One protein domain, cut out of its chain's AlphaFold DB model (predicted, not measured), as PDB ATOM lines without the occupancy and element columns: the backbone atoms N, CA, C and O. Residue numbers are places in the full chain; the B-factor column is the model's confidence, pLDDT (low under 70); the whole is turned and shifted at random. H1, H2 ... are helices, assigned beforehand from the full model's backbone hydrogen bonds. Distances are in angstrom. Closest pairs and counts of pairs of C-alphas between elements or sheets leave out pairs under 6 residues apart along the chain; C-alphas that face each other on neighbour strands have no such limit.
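AT A GLANCE: This is residues 297 to 344 of the 344 residues of an uncharacterized protein of Crocosphaera watsonii WH 0005 (UniProt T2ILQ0). Three short helices, H1, H2 and H3, are strung end to end along a rod with no helix packing on another, and the tail after H3, residues 336 to 344, folds back. The printed part has 48 residues, with three named helices in the order H1, H2, H3 and no named strand; the class is all helix. It is extended, with a radius of gyration of the C-alphas of 15.0 A and spans of 45 by 18 by 14 A.

HOW THE PARTS SIT: H1, residues 299 to 308, and H2, residues 311 to 322, are apart, joined by a tight link of 2 residues. H3, residues 326 to 335, is apart from H1 and from H2, and a tight link of 3 residues joins H2 to H3. Residues 297 to 314 and 316 to 322 stand free. In H1, H2 and H3 every O i to N i+4 pair is within hydrogen-bond range.

IN THESE COORDINATES: H1 begins at C-alpha 299 (7.224, 11.586, -38.902) and is 14.3 A long. H2 is 16.2 A long. H3 is 14.0 A long and ends at C-alpha 335 (4.835, -29.634, -34.831).

THE WHOLE: The C-alphas farthest apart, of Asn 300 and Gly 336, are 45.4 A apart. The printed part has no cut. Residues 337 to 344 have pLDDT under 70.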
ATOM      1  N   LEU A 297       1.389   9.788 -44.174       86.12
ATOM      2  CA  LEU A 297       2.250   9.339 -43.082       86.12
ATOM      3  C   LEU A 297       3.400  10.328 -42.870       86.12
ATOM      4  O   LEU A 297       4.387  10.315 -43.605       86.12
ATOM      5  N   THR A 298       3.287  11.150 -41.829       90.19
ATOM      6  CA  THR A 298       4.346  12.070 -41.401       90.19
ATOM      7  C   THR A 298       5.150  11.490 -40.238       90.19
ATOM      8  O   THR A 298       4.676  10.630 -39.494       90.19
ATOM      9  N   THR A 299       6.375  11.984 -40.039       91.50
ATOM     10  CA  THR A 299       7.224  11.586 -38.902       91.50
ATOM     11  C   THR A 299       6.544  11.836 -37.559       91.50
ATOM     12  O   THR A 299       6.679  11.022 -36.650       91.50
ATOM     13  N   ASN A 300       5.778  12.924 -37.455       92.12
ATOM     14  CA  ASN A 300       5.074  13.303 -36.234       92.12
ATOM     15  C   ASN A 300       3.959  12.306 -35.903       92.12
ATOM     16  O   ASN A 300       3.895  11.837 -34.771       92.12
ATOM     17  N   ILE A 301       3.151  11.913 -36.896       89.69
ATOM     18  CA  ILE A 301       2.086  10.913 -36.714       89.69
ATOM     19  C   ILE A 301       2.678   9.570 -36.279       89.69
ATOM     20  O   ILE A 301       2.158   8.920 -35.377       89.69
ATOM     21  N   VAL A 302       3.793   9.151 -36.890       90.56
ATOM     22  CA  VAL A 302       4.461   7.899 -36.500       90.56
ATOM     23  C   VAL A 302       4.988   7.983 -35.067       90.56
ATOM     24  O   VAL A 302       4.816   7.039 -34.299       90.56
ATOM     25  N   GLN A 303       5.608   9.103 -34.690       92.19
ATOM     26  CA  GLN A 303       6.110   9.306 -33.333       92.19
ATOM     27  C   GLN A 303       4.977   9.290 -32.302       92.19
ATOM     28  O   GLN A 303       5.097   8.614 -31.281       92.19
ATOM     29  N   GLU A 304       3.878   9.990 -32.582       92.25
ATOM     30  CA  GLU A 304       2.693  10.014 -31.729       92.25
ATOM     31  C   GLU A 304       2.116   8.606 -31.559       92.25
ATOM     32  O   GLU A 304       1.973   8.135 -30.431       92.25
ATOM     33  N   ALA A 305       1.896   7.877 -32.657       88.38
ATOM     34  CA  ALA A 305       1.368   6.516 -32.619       88.38
ATOM     35  C   ALA A 305       2.247   5.570 -31.781       88.38
ATOM     36  O   ALA A 305       1.725   4.820 -30.955       88.38
ATOM     37  N   LEU A 306       3.574   5.643 -31.941       89.31
ATOM     38  CA  LEU A 306       4.530   4.849 -31.160       89.31
ATOM     39  C   LEU A 306       4.575   5.242 -29.677       89.31
ATOM     40  O   LEU A 306       4.954   4.420 -28.843       89.31
ATOM     41  N   SER A 307       4.217   6.483 -29.341       92.50
ATOM     42  CA  SER A 307       4.169   6.965 -27.956       92.50
ATOM     43  C   SER A 307       2.847   6.652 -27.246       92.50
ATOM     44  O   SER A 307       2.836   6.481 -26.027       92.50
ATOM     45  N   THR A 308       1.755   6.537 -28.004       91.31
ATOM     46  CA  THR A 308       0.396   6.385 -27.468       91.31
ATOM     47  C   THR A 308      -0.042   4.925 -27.394       91.31
ATOM     48  O   THR A 308      -0.708   4.538 -26.436       91.31
ATOM     49  N   VAL A 309       0.339   4.093 -28.370       88.50
ATOM     50  CA  VAL A 309      -0.114   2.698 -28.466       88.50
ATOM     51  C   VAL A 309       1.033   1.745 -28.159       88.50
ATOM     52  O   VAL A 309       2.047   1.718 -28.857       88.50
ATOM     53  N   ARG A 310       0.876   0.909 -27.128       90.25
ATOM     54  CA  ARG A 310       1.891  -0.095 -26.791       90.25
ATOM     55  C   ARG A 310       1.726  -1.314 -27.688       90.25
ATOM     56  O   ARG A 310       0.614  -1.768 -27.946       90.25
ATOM     57  N   CYS A 311       2.841  -1.936 -28.077       86.69
ATOM     58  CA  CYS A 311       2.810  -3.187 -28.847       86.69
ATOM     59  C   CYS A 311       2.024  -4.301 -28.140       86.69
ATOM     60  O   CYS A 311       1.447  -5.158 -28.800       86.69
ATOM     61  N   ARG A 312       2.002  -4.292 -26.802       88.88
ATOM     62  CA  ARG A 312       1.225  -5.244 -26.008       88.88
ATOM     63  C   ARG A 312      -0.278  -5.092 -26.248       88.88
ATOM     64  O   ARG A 312      -0.925  -6.095 -26.516       88.88
ATOM     65  N   ASP A 313      -0.786  -3.865 -26.199       88.50
ATOM     66  CA  ASP A 313      -2.213  -3.571 -26.368       88.50
ATOM     67  C   ASP A 313      -2.673  -3.982 -27.777       88.50
ATOM     68  O   ASP A 313      -3.720  -4.599 -27.949       88.50
ATOM     69  N   LEU A 314      -1.831  -3.729 -28.786       85.88
ATOM     70  CA  LEU A 314      -2.080  -4.166 -30.158       85.88
ATOM     71  C   LEU A 314      -2.143  -5.698 -30.285       85.88
ATOM     72  O   LEU A 314      -3.029  -6.218 -30.959       85.88
ATOM     73  N   SER A 315      -1.213  -6.423 -29.662       85.69
ATOM     74  CA  SER A 315      -1.213  -7.891 -29.690       85.69
ATOM     75  C   SER A 315      -2.432  -8.476 -28.979       85.69
ATOM     76  O   SER A 315      -3.056  -9.387 -29.514       85.69
ATOM     77  N   GLU A 316      -2.799  -7.928 -27.816       88.19
ATOM     78  CA  GLU A 316      -4.000  -8.336 -27.075       88.19
ATOM     79  C   GLU A 316      -5.264  -8.115 -27.923       88.19
ATOM     80  O   GLU A 316      -6.070  -9.033 -28.057       88.19
ATOM     81  N   TRP A 317      -5.379  -6.968 -28.602       88.44
ATOM     82  CA  TRP A 317      -6.485  -6.695 -29.525       88.44
ATOM     83  C   TRP A 317      -6.525  -7.669 -30.717       88.44
ATOM     84  O   TRP A 317      -7.593  -8.162 -31.084       88.44
ATOM     85  N   ILE A 318      -5.377  -7.990 -31.331       85.06
ATOM     86  CA  ILE A 318      -5.321  -8.961 -32.441       85.06
ATOM     87  C   ILE A 318      -5.787 -10.346 -31.973       85.06
ATOM     88  O   ILE A 318      -6.538 -11.012 -32.694       85.06
ATOM     89  N   ASP A 319      -5.341 -10.780 -30.796       84.62
ATOM     90  CA  ASP A 319      -5.697 -12.079 -30.229       84.62
ATOM     91  C   ASP A 319      -7.181 -12.143 -29.845       84.62
ATOM     92  O   ASP A 319      -7.830 -13.153 -30.121       84.62
ATOM     93  N   GLU A 320      -7.739 -11.069 -29.282       86.38
ATOM     94  CA  GLU A 320      -9.161 -10.976 -28.932       86.38
ATOM     95  C   GLU A 320     -10.062 -11.025 -30.174       86.38
ATOM     96  O   GLU A 320     -11.021 -11.795 -30.219       86.38
ATOM     97  N   ILE A 321      -9.735 -10.247 -31.211       83.88
ATOM     98  CA  ILE A 321     -10.588 -10.108 -32.398       83.88
ATOM     99  C   ILE A 321     -10.423 -11.270 -33.385       83.88
ATOM    100  O   ILE A 321     -11.387 -11.678 -34.032       83.88
ATOM    101  N   PHE A 322      -9.208 -11.802 -33.547       81.19
ATOM    102  CA  PHE A 322      -8.910 -12.784 -34.597       81.19
ATOM    103  C   PHE A 322      -8.366 -14.125 -34.092       81.19
ATOM    104  O   PHE A 322      -8.326 -15.100 -34.859       81.19
ATOM    105  N   GLY A 323      -7.882 -14.186 -32.852       82.88
ATOM    106  CA  GLY A 323      -7.192 -15.347 -32.296       82.88
ATOM    107  C   GLY A 323      -5.964 -15.788 -33.105       82.88
ATOM    108  O   GLY A 323      -5.337 -15.024 -33.845       82.88
ATOM    109  N   GLN A 324      -5.630 -17.082 -33.013       77.06
ATOM    110  CA  GLN A 324      -4.385 -17.645 -33.559       77.06
ATOM    111  C   GLN A 324      -4.242 -17.577 -35.085       77.06
ATOM    112  O   GLN A 324      -5.153 -17.973 -35.831       77.06
ATOM    113  N   SER A 325      -3.037 -17.185 -35.533       77.31
ATOM    114  CA  SER A 325      -2.653 -17.062 -36.948       77.31
ATOM    115  C   SER A 325      -2.851 -18.339 -37.775       77.31
ATOM    116  O   SER A 325      -2.677 -19.436 -37.255       77.31
ATOM    117  N   MET A 326      -3.191 -18.244 -39.072       76.81
ATOM    118  CA  MET A 326      -3.297 -19.442 -39.927       76.81
ATOM    119  C   MET A 326      -1.937 -20.124 -40.072       76.81
ATOM    120  O   MET A 326      -1.861 -21.351 -40.118       76.81
ATOM    121  N   LEU A 327      -0.859 -19.336 -40.098       76.75
ATOM    122  CA  LEU A 327       0.504 -19.851 -40.053       76.75
ATOM    123  C   LEU A 327       0.788 -20.554 -38.725       76.75
ATOM    124  O   LEU A 327       1.381 -21.627 -38.730       76.75
ATOM    125  N   SER A 328       0.348 -19.976 -37.610       79.00
ATOM    126  CA  SER A 328       0.560 -20.521 -36.269       79.00
ATOM    127  C   SER A 328      -0.216 -21.825 -36.089       79.00
ATOM    128  O   SER A 328       0.380 -22.837 -35.741       79.00
ATOM    129  N   LYS A 329      -1.499 -21.860 -36.471       80.75
ATOM    130  CA  LYS A 329      -2.308 -23.090 -36.529       80.75
ATOM    131  C   LYS A 329      -1.632 -24.155 -37.389       80.75
ATOM    132  O   LYS A 329      -1.523 -25.305 -36.979       80.75
ATOM    133  N   ARG A 330      -1.126 -23.767 -38.565       80.50
ATOM    134  CA  ARG A 330      -0.391 -24.672 -39.456       80.50
ATOM    135  C   ARG A 330       0.872 -25.216 -38.782       80.50
ATOM    136  O   ARG A 330       1.091 -26.420 -38.828       80.50
ATOM    137  N   LYS A 331       1.674 -24.364 -38.137       82.62
ATOM    138  CA  LYS A 331       2.870 -24.778 -37.390       82.62
ATOM    139  C   LYS A 331       2.524 -25.749 -36.262       82.62
ATOM    140  O   LYS A 331       3.146 -26.796 -36.217       82.62
ATOM    141  N   ALA A 332       1.510 -25.473 -35.440       82.69
ATOM    142  CA  ALA A 332       1.112 -26.389 -34.364       82.69
ATOM    143  C   ALA A 332       0.673 -27.760 -34.876       82.69
ATOM    144  O   ALA A 332       1.084 -28.781 -34.333       82.69
ATOM    145  N   VAL A 333      -0.109 -27.799 -35.959       86.00
ATOM    146  CA  VAL A 333      -0.520 -29.071 -36.571       86.00
ATOM    147  C   VAL A 333       0.694 -29.875 -37.043       86.00
ATOM    148  O   VAL A 333       0.740 -31.081 -36.825       86.00
ATOM    149  N   PHE A 334       1.687 -29.229 -37.665       84.31
ATOM    150  CA  PHE A 334       2.886 -29.919 -38.160       84.31
ATOM    151  C   PHE A 334       3.956 -30.177 -37.086       84.31
ATOM    152  O   PHE A 334       4.784 -31.062 -37.279       84.31
ATOM    153  N   ALA A 335       3.939 -29.442 -35.972       83.06
ATOM    154  CA  ALA A 335       4.835 -29.634 -34.831       83.06
ATOM    155  C   ALA A 335       4.283 -30.628 -33.793       83.06
ATOM    156  O   ALA A 335       5.034 -31.099 -32.945       83.06
ATOM    157  N   GLY A 336       2.985 -30.956 -33.843       73.75
ATOM    158  CA  GLY A 336       2.341 -31.850 -32.874       73.75
ATOM    159  C   GLY A 336       2.225 -31.260 -31.463       73.75
ATOM    160  O   GLY A 336       1.903 -31.986 -30.527       73.75
ATOM    161  N   SER A 337       2.478 -29.959 -31.301       64.25
ATOM    162  CA  SER A 337       2.402 -29.233 -30.035       64.25
ATOM    163  C   SER A 337       1.741 -27.870 -30.241       64.25
ATOM    164  O   SER A 337       1.870 -27.234 -31.288       64.25
ATOM    165  N   THR A 338       1.002 -27.415 -29.232       59.38
ATOM    166  CA  THR A 338       0.363 -26.090 -29.217       59.38
ATOM    167  C   THR A 338       1.259 -24.997 -28.623       59.38
ATOM    168  O   THR A 338       0.848 -23.840 -28.616       59.38
ATOM    169  N   ASP A 339       2.456 -25.348 -28.135       50.59
ATOM    170  CA  ASP A 339       3.234 -24.525 -27.190       50.59
ATOM    171  C   ASP A 339       4.197 -23.501 -27.817       50.59
ATOM    172  O   ASP A 339       4.534 -22.511 -27.171       50.59
ATOM    173  N   ASP A 340       4.590 -23.644 -29.086       47.16
ATOM    174  CA  ASP A 340       5.546 -22.714 -29.710       47.16
ATOM    175  C   ASP A 340       4.832 -21.593 -30.485       47.16
ATOM    176  O   ASP A 340       4.791 -21.587 -31.719       47.16
ATOM    177  N   MET A 341       4.212 -20.641 -29.777       50.91
ATOM    178  CA  MET A 341       3.361 -19.621 -30.420       50.91
ATOM    179  C   MET A 341       3.495 -18.176 -29.904       50.91
ATOM    180  O   MET A 341       2.513 -17.438 -29.920       50.91
ATOM    181  N   LYS A 342       4.683 -17.707 -29.494       39.84
ATOM    182  CA  LYS A 342       4.894 -16.263 -29.210       39.84
ATOM    183  C   LYS A 342       6.025 -15.574 -29.974       39.84
ATOM    184  O   LYS A 342       6.256 -14.390 -29.760       39.84
ATOM    185  N   THR A 343       6.698 -16.255 -30.895       35.84
ATOM    186  CA  THR A 343       7.825 -15.668 -31.636       35.84
ATOM    187  C   THR A 343       7.707 -15.895 -33.141       35.84
ATOM    188  O   THR A 343       8.028 -16.966 -33.660       35.84
ATOM    189  N   ALA A 344       7.217 -14.865 -33.833       31.48
ATOM    190  CA  ALA A 344       7.866 -14.203 -34.974       31.48
ATOM    191  C   ALA A 344       6.922 -13.150 -35.560       31.48
ATOM    192  O   ALA A 344       5.832 -13.552 -36.036       31.48
TER     193      ALA A 344